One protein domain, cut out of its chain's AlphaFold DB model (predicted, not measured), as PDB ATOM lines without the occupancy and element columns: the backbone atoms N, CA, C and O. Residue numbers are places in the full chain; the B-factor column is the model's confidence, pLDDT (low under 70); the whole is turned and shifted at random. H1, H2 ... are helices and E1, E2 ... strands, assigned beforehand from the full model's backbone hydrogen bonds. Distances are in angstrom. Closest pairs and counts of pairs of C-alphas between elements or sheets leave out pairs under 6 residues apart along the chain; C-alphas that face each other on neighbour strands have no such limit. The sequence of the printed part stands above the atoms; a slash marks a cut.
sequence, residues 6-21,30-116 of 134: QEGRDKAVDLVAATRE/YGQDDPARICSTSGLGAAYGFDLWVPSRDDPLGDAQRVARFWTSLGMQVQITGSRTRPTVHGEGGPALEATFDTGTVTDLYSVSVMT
ATOM      1  N   GLN A   6     121.098-204.300 285.004       57.34
ATOM      2  CA  GLN A   6     122.294-204.196 284.195       57.34
ATOM      3  C   GLN A   6     121.951-204.108 282.702       57.34
ATOM      4  O   GLN A   6     122.421-203.204 282.026       57.34
ATOM      5  N   GLU A   7     121.052-204.961 282.202       64.25
ATOM      6  CA  GLU A   7     120.641-204.948 280.791       64.25
ATOM      7  C   GLU A   7     119.891-203.667 280.391       64.25
ATOM      8  O   GLU A   7     120.013-203.214 279.253       64.25
ATOM      9  N   GLY A   8     119.103-203.082 281.300       61.44
ATOM     10  CA  GLY A   8     118.455-201.785 281.075       61.44
ATOM     11  C   GLY A   8     119.472-200.646 280.994       61.44
ATOM     12  O   GLY A   8     119.424-199.841 280.061       61.44
ATOM     13  N   ARG A   9     120.434-200.626 281.927       58.66
ATOM     14  CA  ARG A   9     121.546-199.668 281.934       58.66
ATOM     15  C   ARG A   9     122.385-199.785 280.667       58.66
ATOM     16  O   ARG A   9     122.615-198.773 280.017       58.66
ATOM     17  N   ASP A  10     122.788-200.993 280.296       65.62
ATOM     18  CA  ASP A  10     123.658-201.234 279.145       65.62
ATOM     19  C   ASP A  10     122.978-200.785 277.843       65.62
ATOM     20  O   ASP A  10     123.580-200.061 277.058       65.62
ATOM     21  N   LYS A  11     121.680-201.066 277.663       66.69
ATOM     22  CA  LYS A  11     120.919-200.575 276.498       66.69
ATOM     23  C   LYS A  11     120.802-199.053 276.443       66.69
ATOM     24  O   LYS A  11     120.839-198.478 275.356       66.69
ATOM     25  N   ALA A  12     120.633-198.399 277.591       64.12
ATOM     26  CA  ALA A  12     120.562-196.944 277.655       64.12
ATOM     27  C   ALA A  12     121.934-196.307 277.375       64.12
ATOM     28  O   ALA A  12     122.020-195.374 276.573       64.12
ATOM     29  N   VAL A  13     123.010-196.859 277.952       65.56
ATOM     30  CA  VAL A  13     124.399-196.473 277.657       65.56
ATOM     31  C   VAL A  13     124.702-196.656 276.170       65.56
ATOM     32  O   VAL A  13     125.237-195.737 275.553       65.56
ATOM     33  N   ASP A  14     124.310-197.785 275.578       71.19
ATOM     34  CA  ASP A  14     124.513-198.089 274.158       71.19
ATOM     35  C   ASP A  14     123.755-197.112 273.256       71.19
ATOM     36  O   ASP A  14     124.316-196.599 272.287       71.19
ATOM     37  N   LEU A  15     122.496-196.796 273.576       70.31
ATOM     38  CA  LEU A  15     121.709-195.821 272.820       70.31
ATOM     39  C   LEU A  15     122.352-194.430 272.868       70.31
ATOM     40  O   LEU A  15     122.434-193.740 271.846       70.31
ATOM     41  N   VAL A  16     122.831-194.024 274.042       67.56
ATOM     42  CA  VAL A  16     123.516-192.743 274.237       67.56
ATOM     43  C   VAL A  16     124.851-192.728 273.493       67.56
ATOM     44  O   VAL A  16     125.127-191.770 272.772       67.56
ATOM     45  N   ALA A  17     125.658-193.784 273.597       68.50
ATOM     46  CA  ALA A  17     126.925-193.926 272.881       68.50
ATOM     47  C   ALA A  17     126.725-193.897 271.359       68.50
ATOM     48  O   ALA A  17     127.385-193.128 270.662       68.50
ATOM     49  N   ALA A  18     125.745-194.636 270.841       73.44
ATOM     50  CA  ALA A  18     125.432-194.641 269.418       73.44
ATOM     51  C   ALA A  18     124.897-193.280 268.940       73.44
ATOM     52  O   ALA A  18     125.257-192.815 267.859       73.44
ATOM     53  N   THR A  19     124.082-192.595 269.753       68.00
ATOM     54  CA  THR A  19     123.611-191.233 269.443       68.00
ATOM     55  C   THR A  19     124.788-190.249 269.388       68.00
ATOM     56  O   THR A  19     124.853-189.426 268.473       68.00
ATOM     57  N   ARG A  20     125.769-190.381 270.295       67.25
ATOM     58  CA  ARG A  20     127.017-189.593 270.299       67.25
ATOM     59  C   ARG A  20     127.839-189.794 269.031       67.25
ATOM     60  O   ARG A  20     128.235-188.809 268.409       67.25
ATOM     61  N   GLU A  21     128.052-191.042 268.616       70.56
ATOM     62  CA  GLU A  21     128.804-191.373 267.395       70.56
ATOM     63  C   GLU A  21     128.205-190.733 266.138       70.56
ATOM     64  O   GLU A  21     128.927-190.409 265.194       70.56
ATOM     65  N   TYR A  30     131.092-184.710 278.462       46.81
ATOM     66  CA  TYR A  30     130.955-184.727 279.920       46.81
ATOM     67  C   TYR A  30     129.574-185.299 280.238       46.81
ATOM     68  O   TYR A  30     128.557-184.708 279.880       46.81
ATOM     69  N   GLY A  31     129.539-186.485 280.835       50.28
ATOM     70  CA  GLY A  31     128.310-187.127 281.285       50.28
ATOM     71  C   GLY A  31     128.526-187.677 282.680       50.28
ATOM     72  O   GLY A  31     129.565-188.284 282.950       50.28
ATOM     73  N   GLN A  32     127.566-187.427 283.558       43.66
ATOM     74  CA  GLN A  32     127.460-188.108 284.836       43.66
ATOM     75  C   GLN A  32     126.469-189.259 284.630       43.66
ATOM     76  O   GLN A  32     125.413-189.055 284.030       43.66
ATOM     77  N   ASP A  33     126.824-190.467 285.072       44.84
ATOM     78  CA  ASP A  33     125.844-191.532 285.294       44.84
ATOM     79  C   ASP A  33     124.971-191.057 286.462       44.84
ATOM     80  O   ASP A  33     125.286-191.340 287.617       44.84
ATOM     81  N   ASP A  34     123.946-190.250 286.197       41.56
ATOM     82  CA  ASP A  34     122.989-189.880 287.232       41.56
ATOM     83  C   ASP A  34     121.821-190.868 287.153       41.56
ATOM     84  O   ASP A  34     121.096-190.869 286.155       41.56
ATOM     85  N   PRO A  35     121.638-191.780 288.125       43.84
ATOM     86  CA  PRO A  35     120.471-192.649 288.158       43.84
ATOM     87  C   PRO A  35     119.214-191.799 288.388       43.84
ATOM     88  O   PRO A  35     118.722-191.643 289.507       43.84
ATOM     89  N   ALA A  36     118.669-191.237 287.313       43.09
ATOM     90  CA  ALA A  36     117.460-190.445 287.370       43.09
ATOM     91  C   ALA A  36     116.237-191.352 287.590       43.09
ATOM     92  O   ALA A  36     115.566-191.748 286.642       43.09
ATOM     93  N   ARG A  37     115.895-191.540 288.874       46.06
ATOM     94  CA  ARG A  37     114.608-191.977 289.472       46.06
ATOM     95  C   ARG A  37     114.568-193.394 290.054       46.06
ATOM     96  O   ARG A  37     114.886-194.396 289.426       46.06
ATOM     97  N   ILE A  38     114.098-193.419 291.303       49.56
ATOM     98  CA  ILE A  38     114.029-194.560 292.215       49.56
ATOM     99  C   ILE A  38     112.963-195.554 291.751       49.56
ATOM    100  O   ILE A  38     111.786-195.227 291.604       49.56
ATOM    101  N   CYS A  39     113.388-196.797 291.596       50.25
ATOM    102  CA  CYS A  39     112.540-197.963 291.447       50.25
ATOM    103  C   CYS A  39     111.578-198.106 292.642       50.25
ATOM    104  O   CYS A  39     112.037-198.194 293.780       50.25
ATOM    105  N   SER A  40     110.261-198.181 292.417       44.94
ATOM    106  CA  SER A  40     109.289-198.425 293.496       44.94
ATOM    107  C   SER A  40     108.338-199.580 293.180       44.94
ATOM    108  O   SER A  40     107.990-199.838 292.028       44.94
ATOM    109  N   THR A  41     107.902-200.288 294.226       43.38
ATOM    110  CA  THR A  41     106.957-201.417 294.153       43.38
ATOM    111  C   THR A  41     105.512-200.991 293.864       43.38
ATOM    112  O   THR A  41     104.656-201.846 293.659       43.38
ATOM    113  N   SER A  42     105.223-199.685 293.820       46.03
ATOM    114  CA  SER A  42     103.888-199.115 293.592       46.03
ATOM    115  C   SER A  42     103.517-198.934 292.112       46.03
ATOM    116  O   SER A  42     102.451-198.398 291.816       46.03
ATOM    117  N   GLY A  43     104.334-199.433 291.179       43.41
ATOM    118  CA  GLY A  43     103.897-199.644 289.796       43.41
ATOM    119  C   GLY A  43     104.115-198.486 288.822       43.41
ATOM    120  O   GLY A  43     103.422-198.422 287.812       43.41
ATOM    121  N   LEU A  44     105.106-197.624 289.046       43.72
ATOM    122  CA  LEU A  44     105.671-196.783 287.983       43.72
ATOM    123  C   LEU A  44     107.198-196.946 287.999       43.72
ATOM    124  O   LEU A  44     107.842-196.747 289.028       43.72
ATOM    125  N   GLY A  45     107.727-197.454 286.879       45.66
ATOM    126  CA  GLY A  45     109.067-198.036 286.759       45.66
ATOM    127  C   GLY A  45     110.228-197.037 286.644       45.66
ATOM    128  O   GLY A  45     110.014-195.846 286.451       45.66
ATOM    129  N   ALA A  46     111.460-197.541 286.777       52.34
ATOM    130  CA  ALA A  46     112.696-196.767 286.883       52.34
ATOM    131  C   ALA A  46     113.354-196.474 285.537       52.34
ATOM    132  O   ALA A  46     113.538-197.373 284.721       52.34
ATOM    133  N   ALA A  47     113.758-195.217 285.377       50.91
ATOM    134  CA  ALA A  47     114.396-194.647 284.206       50.91
ATOM    135  C   ALA A  47     115.926-194.599 284.375       50.91
ATOM    136  O   ALA A  47     116.427-194.154 285.401       50.91
ATOM    137  N   TYR A  48     116.682-195.011 283.356       46.66
ATOM    138  CA  TYR A  48     118.099-194.660 283.237       46.66
ATOM    139  C   TYR A  48     118.237-193.402 282.379       46.66
ATOM    140  O   TYR A  48     118.414-193.502 281.166       46.66
ATOM    141  N   GLY A  49     118.136-192.233 283.018       49.38
ATOM    142  CA  GLY A  49     118.425-190.943 282.393       49.38
ATOM    143  C   GLY A  49     119.926-190.714 282.289       49.38
ATOM    144  O   GLY A  49     120.648-190.907 283.256       49.38
ATOM    145  N   PHE A  50     120.402-190.301 281.122       49.56
ATOM    146  CA  PHE A  50     121.730-189.718 280.997       49.56
ATOM    147  C   PHE A  50     121.530-188.222 280.805       49.56
ATOM    148  O   PHE A  50     120.652-187.820 280.061       49.56
ATOM    149  N   ASP A  51     122.323-187.392 281.462       50.56
ATOM    150  CA  ASP A  51     122.419-185.990 281.079       50.56
ATOM    151  C   ASP A  51     123.794-185.806 280.464       50.56
ATOM    152  O   ASP A  51     124.843-185.842 281.112       50.56
ATOM    153  N   LEU A  52     123.776-185.733 279.142       55.00
ATOM    154  CA  LEU A  52     124.944-185.417 278.354       55.00
ATOM    155  C   LEU A  52     125.009-183.908 278.185       55.00
ATOM    156  O   LEU A  52     123.977-183.293 277.981       55.00
ATOM    157  N   TRP A  53     126.192-183.313 278.260       58.53
ATOM    158  CA  TRP A  53     126.342-181.878 278.049       58.53
ATOM    159  C   TRP A  53     127.404-181.633 276.980       58.53
ATOM    160  O   TRP A  53     128.557-182.050 277.125       58.53
ATOM    161  N   VAL A  54     127.022-180.968 275.892       59.00
ATOM    162  CA  VAL A  54     127.918-180.620 274.774       59.00
ATOM    163  C   VAL A  54     127.617-179.209 274.295       59.00
ATOM    164  O   VAL A  54     126.441-178.918 274.126       59.00
ATOM    165  N   PRO A  55     128.613-178.348 274.021       60.28
ATOM    166  CA  PRO A  55     128.363-177.036 273.429       60.28
ATOM    167  C   PRO A  55     127.480-177.127 272.184       60.28
ATOM    168  O   PRO A  55     127.704-177.986 271.325       60.28
ATOM    169  N   SER A  56     126.493-176.235 272.100       60.25
ATOM    170  CA  SER A  56     125.626-176.100 270.932       60.25
ATOM    171  C   SER A  56     126.454-175.905 269.671       60.25
ATOM    172  O   SER A  56     127.488-175.234 269.682       60.25
ATOM    173  N   ARG A  57     125.993-176.514 268.581       66.50
ATOM    174  CA  ARG A  57     126.661-176.462 267.280       66.50
ATOM    175  C   ARG A  57     125.987-175.458 266.358       66.50
ATOM    176  O   ARG A  57     124.904-174.958 266.649       66.50
ATOM    177  N   ASP A  58     126.622-175.219 265.216       73.06
ATOM    178  CA  ASP A  58     126.158-174.255 264.215       73.06
ATOM    179  C   ASP A  58     124.833-174.661 263.533       73.06
ATOM    180  O   ASP A  58     124.170-173.813 262.938       73.06
ATOM    181  N   ASP A  59     124.420-175.936 263.624       80.50
ATOM    182  CA  ASP A  59     123.173-176.451 263.032       80.50
ATOM    183  C   ASP A  59     122.352-177.352 263.991       80.50
ATOM    184  O   ASP A  59     122.283-178.575 263.810       80.50
ATOM    185  N   PRO A  60     121.673-176.766 265.001       80.38
ATOM    186  CA  PRO A  60     120.828-177.514 265.938       80.38
ATOM    187  C   PRO A  60     119.688-178.280 265.269       80.38
ATOM    188  O   PRO A  60     119.331-179.380 265.696       80.38
ATOM    189  N   LEU A  61     119.123-177.735 264.190       85.19
ATOM    190  CA  LEU A  61     118.040-178.384 263.458       85.19
ATOM    191  C   LEU A  61     118.525-179.602 262.673       85.19
ATOM    192  O   LEU A  61     117.870-180.646 262.718       85.19
ATOM    193  N   GLY A  62     119.655-179.500 261.976       86.50
ATOM    194  CA  GLY A  62     120.258-180.634 261.282       86.50
ATOM    195  C   GLY A  62     120.661-181.751 262.240       86.50
ATOM    196  O   GLY A  62     120.461-182.930 261.929       86.50
ATOM    197  N   ASP A  63     121.150-181.401 263.430       84.31
ATOM    198  CA  ASP A  63     121.500-182.362 264.478       84.31
ATOM    199  C   ASP A  63     120.264-183.052 265.068       84.31
ATOM    200  O   ASP A  63     120.215-184.284 265.101       84.31
ATOM    201  N   ALA A  64     119.213-182.300 265.407       87.50
ATOM    202  CA  ALA A  64     117.937-182.875 265.838       87.50
ATOM    203  C   ALA A  64     117.344-183.818 264.777       87.50
ATOM    204  O   ALA A  64     116.887-184.918 265.091       87.50
ATOM    205  N   GLN A  65     117.412-183.451 263.495       89.81
ATOM    206  CA  GLN A  65     116.960-184.320 262.408       89.81
ATOM    207  C   GLN A  65     117.820-185.584 262.249       89.81
ATOM    208  O   GLN A  65     117.293-186.640 261.886       89.81
ATOM    209  N   ARG A  66     119.136-185.506 262.489       87.38
ATOM    210  CA  ARG A  66     120.030-186.678 262.491       87.38
ATOM    211  C   ARG A  66     119.657-187.648 263.608       87.38
ATOM    212  O   ARG A  66     119.483-188.833 263.318       87.38
ATOM    213  N   VAL A  67     119.471-187.146 264.830       86.75
ATOM    214  CA  VAL A  67     119.035-187.950 265.985       86.75
ATOM    215  C   VAL A  67     117.667-188.572 265.716       86.75
ATOM    216  O   VAL A  67     117.505-189.781 265.861       86.75
ATOM    217  N   ALA A  68     116.713-187.789 265.209       89.69
ATOM    218  CA  ALA A  68     115.373-188.279 264.917       89.69
ATOM    219  C   ALA A  68     115.362-189.433 263.902       89.69
ATOM    220  O   ALA A  68     114.689-190.445 264.109       89.69
ATOM    221  N   ARG A  69     116.145-189.321 262.819       90.19
ATOM    222  CA  ARG A  69     116.296-190.406 261.834       90.19
ATOM    223  C   ARG A  69     116.927-191.651 262.450       90.19
ATOM    224  O   ARG A  69     116.491-192.759 262.148       90.19
ATOM    225  N   PHE A  70     117.933-191.473 263.302       86.06
ATOM    226  CA  PHE A  70     118.583-192.582 263.985       86.06
ATOM    227  C   PHE A  70     117.612-193.311 264.922       86.06
ATOM    228  O   PHE A  70     117.436-194.518 264.781       86.06
ATOM    229  N   TRP A  71     116.902-192.600 265.793       90.56
ATOM    230  CA  TRP A  71     115.912-193.202 266.692       90.56
ATOM    231  C   TRP A  71     114.765-193.875 265.938       90.56
ATOM    232  O   TRP A  71     114.383-194.996 266.268       90.56
ATOM    233  N   THR A  72     114.301-193.272 264.842       89.62
ATOM    234  CA  THR A  72     113.322-193.919 263.953       89.62
ATOM    235  C   THR A  72     113.862-195.246 263.403       89.62
ATOM    236  O   THR A  72     113.135-196.235 263.354       89.62
ATOM    237  N   SER A  73     115.151-195.313 263.038       87.94
ATOM    238  CA  SER A  73     115.778-196.557 262.560       87.94
ATOM    239  C   SER A  73     115.880-197.654 263.628       87.94
ATOM    240  O   SER A  73     115.956-198.830 263.286       87.94
ATOM    241  N   LEU A  74     115.818-197.282 264.911       84.88
ATOM    242  CA  LEU A  74     115.753-198.209 266.045       84.88
ATOM    243  C   LEU A  74     114.317-198.654 266.373       84.88
ATOM    244  O   LEU A  74     114.102-199.375 267.346       84.88
ATOM    245  N   GLY A  75     113.331-198.229 265.578       86.00
ATOM    246  CA  GLY A  75     111.920-198.543 265.790       86.00
ATOM    247  C   GLY A  75     111.225-197.644 266.814       86.00
ATOM    248  O   GLY A  75     110.145-197.999 267.281       86.00
ATOM    249  N   MET A  76     111.822-196.501 267.166       89.50
ATOM    250  CA  MET A  76     111.180-195.504 268.024       89.50
ATOM    251  C   MET A  76     110.178-194.669 267.218       89.50
ATOM    252  O   MET A  76     110.420-194.333 266.057       89.50
ATOM    253  N   GLN A  77     109.070-194.282 267.846       91.19
ATOM    254  CA  GLN A  77     108.195-193.222 267.351       91.19
ATOM    255  C   GLN A  77     108.803-191.882 267.741       91.19
ATOM    256  O   GLN A  77     109.079-191.665 268.914       91.19
ATOM    257  N   VAL A  78     109.042-190.999 266.773       92.88
ATOM    258  CA  VAL A  78     109.810-189.773 267.012       92.88
ATOM    259  C   VAL A  78     109.003-188.523 266.691       92.88
ATOM    260  O   VAL A  78     108.396-188.423 265.625       92.88
ATOM    261  N   GLN A  79     109.081-187.530 267.575       94.00
ATOM    262  CA  GLN A  79     108.524-186.197 267.384       94.00
ATOM    263  C   GLN A  79     109.587-185.129 267.648       94.00
ATOM    264  O   GLN A  79     110.280-185.167 268.657       94.00
ATOM    265  N   ILE A  80     109.688-184.139 266.757       91.88
ATOM    266  CA  ILE A  80     110.509-182.944 266.986       91.88
ATOM    267  C   ILE A  80     109.590-181.797 267.412       91.88
ATOM    268  O   ILE A  80     108.617-181.490 266.722       91.88
ATOM    269  N   THR A  81     109.897-181.165 268.537       91.06
ATOM    270  CA  THR A  81     109.205-179.990 269.087       91.06
ATOM    271  C   THR A  81     110.184-178.814 269.219       91.06
ATOM    272  O   THR A  81     111.356-178.919 268.856       91.06
ATOM    273  N   GLY A  82     109.704-177.661 269.692       85.88
ATOM    274  CA  GLY A  82     110.537-176.472 269.884       85.88
ATOM    275  C   GLY A  82     110.718-175.621 268.623       85.88
ATOM    276  O   GLY A  82     109.920-175.667 267.684       85.88
ATOM    277  N   SER A  83     111.749-174.774 268.628       84.19
ATOM    278  CA  SER A  83     112.034-173.820 267.543       84.19
ATOM    279  C   SER A  83     113.164-174.319 266.640       84.19
ATOM    280  O   SER A  83     113.879-175.245 266.993       84.19
ATOM    281  N   ARG A  84     113.394-173.683 265.482       79.38
ATOM    282  CA  ARG A  84     114.513-174.066 264.593       79.38
ATOM    283  C   ARG A  84     115.896-173.894 265.232       79.38
ATOM    284  O   ARG A  84     116.820-174.587 264.833       79.38
ATOM    285  N   THR A  85     116.039-172.968 266.175       79.69
ATOM    286  CA  THR A  85     117.308-172.690 266.864       79.69
ATOM    287  C   THR A  85     117.452-173.458 268.172       79.69
ATOM    288  O   THR A  85     118.552-173.522 268.704       79.69
ATOM    289  N   ARG A  86     116.354-174.026 268.686       82.50
ATOM    290  CA  ARG A  86     116.314-174.887 269.875       82.50
ATOM    291  C   ARG A  86     115.266-175.992 269.683       82.50
ATOM    292  O   ARG A  86     114.177-175.894 270.261       82.50
ATOM    293  N   PRO A  87     115.500-176.950 268.773       88.06
ATOM    294  CA  PRO A  87     114.633-178.110 268.626       88.06
ATOM    295  C   PRO A  87     114.859-179.126 269.752       88.06
ATOM    296  O   PRO A  87     115.977-179.299 270.238       88.06
ATOM    297  N   THR A  88     113.806-179.856 270.095       88.88
ATOM    298  CA  THR A  88     113.859-180.995 271.016       88.88
ATOM    299  C   THR A  88     113.313-182.222 270.303       88.88
ATOM    300  O   THR A  88     112.289-182.141 269.628       88.88
ATOM    301  N   VAL A  89     113.996-183.357 270.407       90.75
ATOM    302  CA  VAL A  89     113.557-184.632 269.831       90.75
ATOM    303  C   VAL A  89     113.042-185.510 270.956       90.75
ATOM    304  O   VAL A  89     113.765-185.753 271.912       90.75
ATOM    305  N   HIS A  90     111.827-186.019 270.816       89.81
ATOM    306  CA  HIS A  90     111.230-187.012 271.699       89.81
ATOM    307  C   HIS A  90     111.114-188.328 270.938       89.81
ATOM    308  O   HIS A  90     110.682-188.330 269.786       89.81
ATOM    309  N   GLY A  91     111.523-189.427 271.554       88.50
ATOM    310  CA  GLY A  91     111.418-190.776 271.022       88.50
ATOM    311  C   GLY A  91     110.680-191.674 272.004       88.50
ATOM    312  O   GLY A  91     111.038-191.699 273.172       88.50
ATOM    313  N   GLU A  92     109.703-192.446 271.543       85.44
ATOM    314  CA  GLU A  92     108.955-193.405 272.361       85.44
ATOM    315  C   GLU A  92     109.020-194.816 271.767       85.44
ATOM    316  O   GLU A  92     108.954-195.008 270.548       85.44
ATOM    317  N   GLY A  93     109.112-195.826 272.633       74.88
ATOM    318  CA  GLY A  93     109.178-197.232 272.227       74.88
ATOM    319  C   GLY A  93     110.527-197.657 271.629       74.88
ATOM    320  O   GLY A  93     111.508-196.920 271.635       74.88
ATOM    321  N   GLY A  94     110.599-198.894 271.126       77.81
ATOM    322  CA  GLY A  94     111.850-199.489 270.643       77.81
ATOM    323  C   GLY A  94     112.777-199.920 271.798       77.81
ATOM    324  O   GLY A  94     112.336-200.691 272.654       77.81
ATOM    325  N   PRO A  95     114.059-199.495 271.831       69.38
ATOM    326  CA  PRO A  95     115.013-199.872 272.883       69.38
ATOM    327  C   PRO A  95     114.791-199.146 274.222       69.38
ATOM    328  O   PRO A  95     115.353-199.565 275.233       69.38
ATOM    329  N   ALA A  96     113.980-198.086 274.238       69.00
ATOM    330  CA  ALA A  96     113.658-197.278 275.409       69.00
ATOM    331  C   ALA A  96     112.132-197.136 275.564       69.00
ATOM    332  O   ALA A  96     111.378-197.348 274.618       69.00
ATOM    333  N   LEU A  97     111.666-196.783 276.764       72.81
ATOM    334  CA  LEU A  97     110.295-196.300 276.956       72.81
ATOM    335  C   LEU A  97     110.156-194.897 276.371       72.81
ATOM    336  O   LEU A  97     109.231-194.640 275.607       72.81
ATOM    337  N   GLU A  98     111.117-194.037 276.698       77.75
ATOM    338  CA  GLU A  98     111.182-192.654 276.245       77.75
ATOM    339  C   GLU A  98     112.648-192.247 276.060       77.75
ATOM    340  O   GLU A  98     113.527-192.726 276.773       77.75
ATOM    341  N   ALA A  99     112.929-191.357 275.123       81.06
ATOM    342  CA  ALA A  99     114.195-190.658 275.003       81.06
ATOM    343  C   ALA A  99     113.932-189.205 274.609       81.06
ATOM    344  O   ALA A  99     113.051-188.926 273.801       81.06
ATOM    345  N   THR A 100     114.708-188.279 275.158       84.44
ATOM    346  CA  THR A 100     114.641-186.855 274.846       84.44
ATOM    347  C   THR A 100     116.031-186.347 274.493       84.44
ATOM    348  O   THR A 100     116.974-186.564 275.242       84.44
ATOM    349  N   PHE A 101     116.164-185.684 273.347       84.44
ATOM    350  CA  PHE A 101     117.366-184.961 272.946       84.44
ATOM    351  C   PHE A 101     117.040-183.474 272.875       84.44
ATOM    352  O   PHE A 101     116.281-183.045 272.005       84.44
ATOM    353  N   ASP A 102     117.592-182.700 273.799       83.06
ATOM    354  CA  ASP A 102     117.458-181.252 273.851       83.06
ATOM    355  C   ASP A 102     118.698-180.608 273.221       83.06
ATOM    356  O   ASP A 102     119.824-181.019 273.490       83.06
ATOM    357  N   THR A 103     118.504-179.593 272.380       77.75
ATOM    358  CA  THR A 103     119.603-178.795 271.811       77.75
ATOM    359  C   THR A 103     119.937-177.544 272.636       77.75
ATOM    360  O   THR A 103     120.725-176.705 272.203       77.75
ATOM    361  N   GLY A 104     119.387-177.438 273.848       67.94
ATOM    362  CA  GLY A 104     119.907-176.620 274.938       67.94
ATOM    363  C   GLY A 104     118.912-175.621 275.494       67.94
ATOM    364  O   GLY A 104     118.896-174.463 275.091       67.94
ATOM    365  N   THR A 105     118.134-176.020 276.497       58.41
ATOM    366  CA  THR A 105     117.243-175.103 277.229       58.41
ATOM    367  C   THR A 105     117.895-174.410 278.432       58.41
ATOM    368  O   THR A 105     117.412-173.353 278.834       58.41
ATOM    369  N   VAL A 106     118.998-174.938 278.985       53.84
ATOM    370  CA  VAL A 106     119.536-174.462 280.281       53.84
ATOM    371  C   VAL A 106     120.918-173.789 280.183       53.84
ATOM    372  O   VAL A 106     121.216-172.919 280.997       53.84
ATOM    373  N   THR A 107     121.754-174.111 279.185       54.59
ATOM    374  CA  THR A 107     123.173-173.663 279.144       54.59
ATOM    375  C   THR A 107     123.800-173.567 277.739       54.59
ATOM    376  O   THR A 107     125.022-173.555 277.621       54.59
ATOM    377  N   ASP A 108     123.001-173.516 276.661       63.19
ATOM    378  CA  ASP A 108     123.479-173.733 275.276       63.19
ATOM    379  C   ASP A 108     124.232-175.067 275.128       63.19
ATOM    380  O   ASP A 108     125.162-175.200 274.329       63.19
ATOM    381  N   LEU A 109     123.821-176.072 275.904       67.50
ATOM    382  CA  LEU A 109     124.372-177.414 275.861       67.50
ATOM    383  C   LEU A 109     123.329-178.393 275.329       67.50
ATOM    384  O   LEU A 109     122.193-178.380 275.787       67.50
ATOM    385  N   TYR A 110     123.717-179.264 274.406       72.69
ATOM    386  CA  TYR A 110     122.889-180.390 274.002       72.69
ATOM    387  C   TYR A 110     122.847-181.435 275.118       72.69
ATOM    388  O   TYR A 110     123.900-181.710 275.699       72.69
ATOM    389  N   SER A 111     121.686-182.056 275.341       73.62
ATOM    390  CA  SER A 111     121.500-183.171 276.273       73.62
ATOM    391  C   SER A 111     120.663-184.305 275.704       73.62
ATOM    392  O   SER A 111     119.844-184.098 274.818       73.62
ATOM    393  N   VAL A 112     120.917-185.535 276.169       75.81
ATOM    394  CA  VAL A 112     120.203-186.753 275.750       75.81
ATOM    395  C   VAL A 112     119.792-187.542 276.983       75.81
ATOM    396  O   VAL A 112     120.629-188.270 277.507       75.81
ATOM    397  N   SER A 113     118.524-187.475 277.369       74.12
ATOM    398  CA  SER A 113     117.943-188.275 278.448       74.12
ATOM    399  C   SER A 113     117.221-189.495 277.879       74.12
ATOM    400  O   SER A 113     116.574-189.417 276.841       74.12
ATOM    401  N   VAL A 114     117.318-190.643 278.546       72.75
ATOM    402  CA  VAL A 114     116.664-191.896 278.144       72.75
ATOM    403  C   VAL A 114     115.885-192.435 279.343       72.75
ATOM    404  O   VAL A 114     116.200-192.145 280.489       72.75
ATOM    405  N   MET A 115     114.818-193.180 279.109       70.94
ATOM    406  CA  MET A 115     114.075-193.890 280.138       70.94
ATOM    407  C   MET A 115     113.852-195.320 279.671       70.94
ATOM    408  O   MET A 115     113.388-195.560 278.559       70.94
ATOM    409  N   THR A 116     114.162-196.287 280.524       66.12
ATOM    410  CA  THR A 116     113.997-197.720 280.252       66.12
ATOM    411  C   THR A 116     112.968-198.327 281.206       66.12
ATOM    412  O   THR A 116     112.598-197.686 282.182       66.12
TER     413      THR A 116
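Overview. This is residues 6 to 21 and 30 to 116 of the 134 residues of an uncharacterized protein of Rathayibacter toxicus (UniProt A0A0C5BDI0). One twisted antiparallel sheet of six strands has two helices over one face, H1 over E6 and H2 over E4, while the opposite face bears no named helix; beyond one end of the sheet a long loop within residues 33 to 50 reaches away from the body. The printed part has 103 residues, with two named helices and six named strands in the order H1 E1 E2 H2 E3 E4 E5 E6, and the sheet runs E1 E2 E6 E5 E4 E3. The class is mixed, helices and strands, in two layers, helices on one face of a sheet. The whole is compact, with a radius of gyration of the C-alphas of 13.4 A, yet elongated in outline, spanning 43 by 27 by 24 A.

Arrangement. Start at inner strands E5, residues 98 to 102, and E6, residues 109 to 115, an antiparallel hairpin with N 100 and O 113 at 2.8 A. On the other side of E5 is E4, residues 86 to 92, where N 99 and O 91 are 2.7 A apart. Beside E4 find edge strand E3, residues 77 to 83, with N 79 and O 90 at 2.8 A; E3 E4 E5 E6 form a meander, each strand the antiparallel neighbour of the one before. E2, residues 51 to 55, is the other neighbour of E6, with N 110 and O 54 at 2.8 A. Its hairpin with edge strand E1, residues 30 to 32, has N 53 and O 30 at 3.2 A. E2 pairs in a staggered way, with E1 over residues 51 to 53 and with E6 over 54 to 55. Helix H2, residues 60 to 73, runs along the strands over E4, at 2 degrees on the local plane and a height over the sheet of 8.5 A; it is only just not over E3, on which 2 of its 14 C-alphas fall. Its closest C-alphas to E4 are those of Ala 64 and Val 89, 6.2 A apart. H1, residues 6 to 21, is on the same face, over E6 at a height of 9.3 A; its closest C-alphas to E6 are Ala 12 and Val 114, 6.4 A apart. H1 and H2 are close but not clearly touching, with the C-alphas of Thr 19 and Val 67 at 6.6 A, at a steep tilt of 46 degrees, opposite ways. In H1 and H2 every O i to N i+4 pair is within hydrogen-bond range.

Along the chain. Find C-alpha 6 at (122.294, -204.196, 284.195); from there H1 runs 22.1 A. H2 spans 20.0 A, E3 19.8 A and E4 20.1 A. E6 runs 19.9 A to C-alpha 115 at (114.075, -193.890, 280.138).

Size, cuts and confidence. The C-alphas farthest apart, of Thr 41 and Asp 58, are 44.8 A apart. Residues 22 to 29 are not printed, and C-alphas 21 and 30 are 14.3 A apart across this cut. The link from E1 to E2, 18 residues, is long. Mean pLDDT of the printed part is 70.0; 49 residues are under 70, among them 30 to 57.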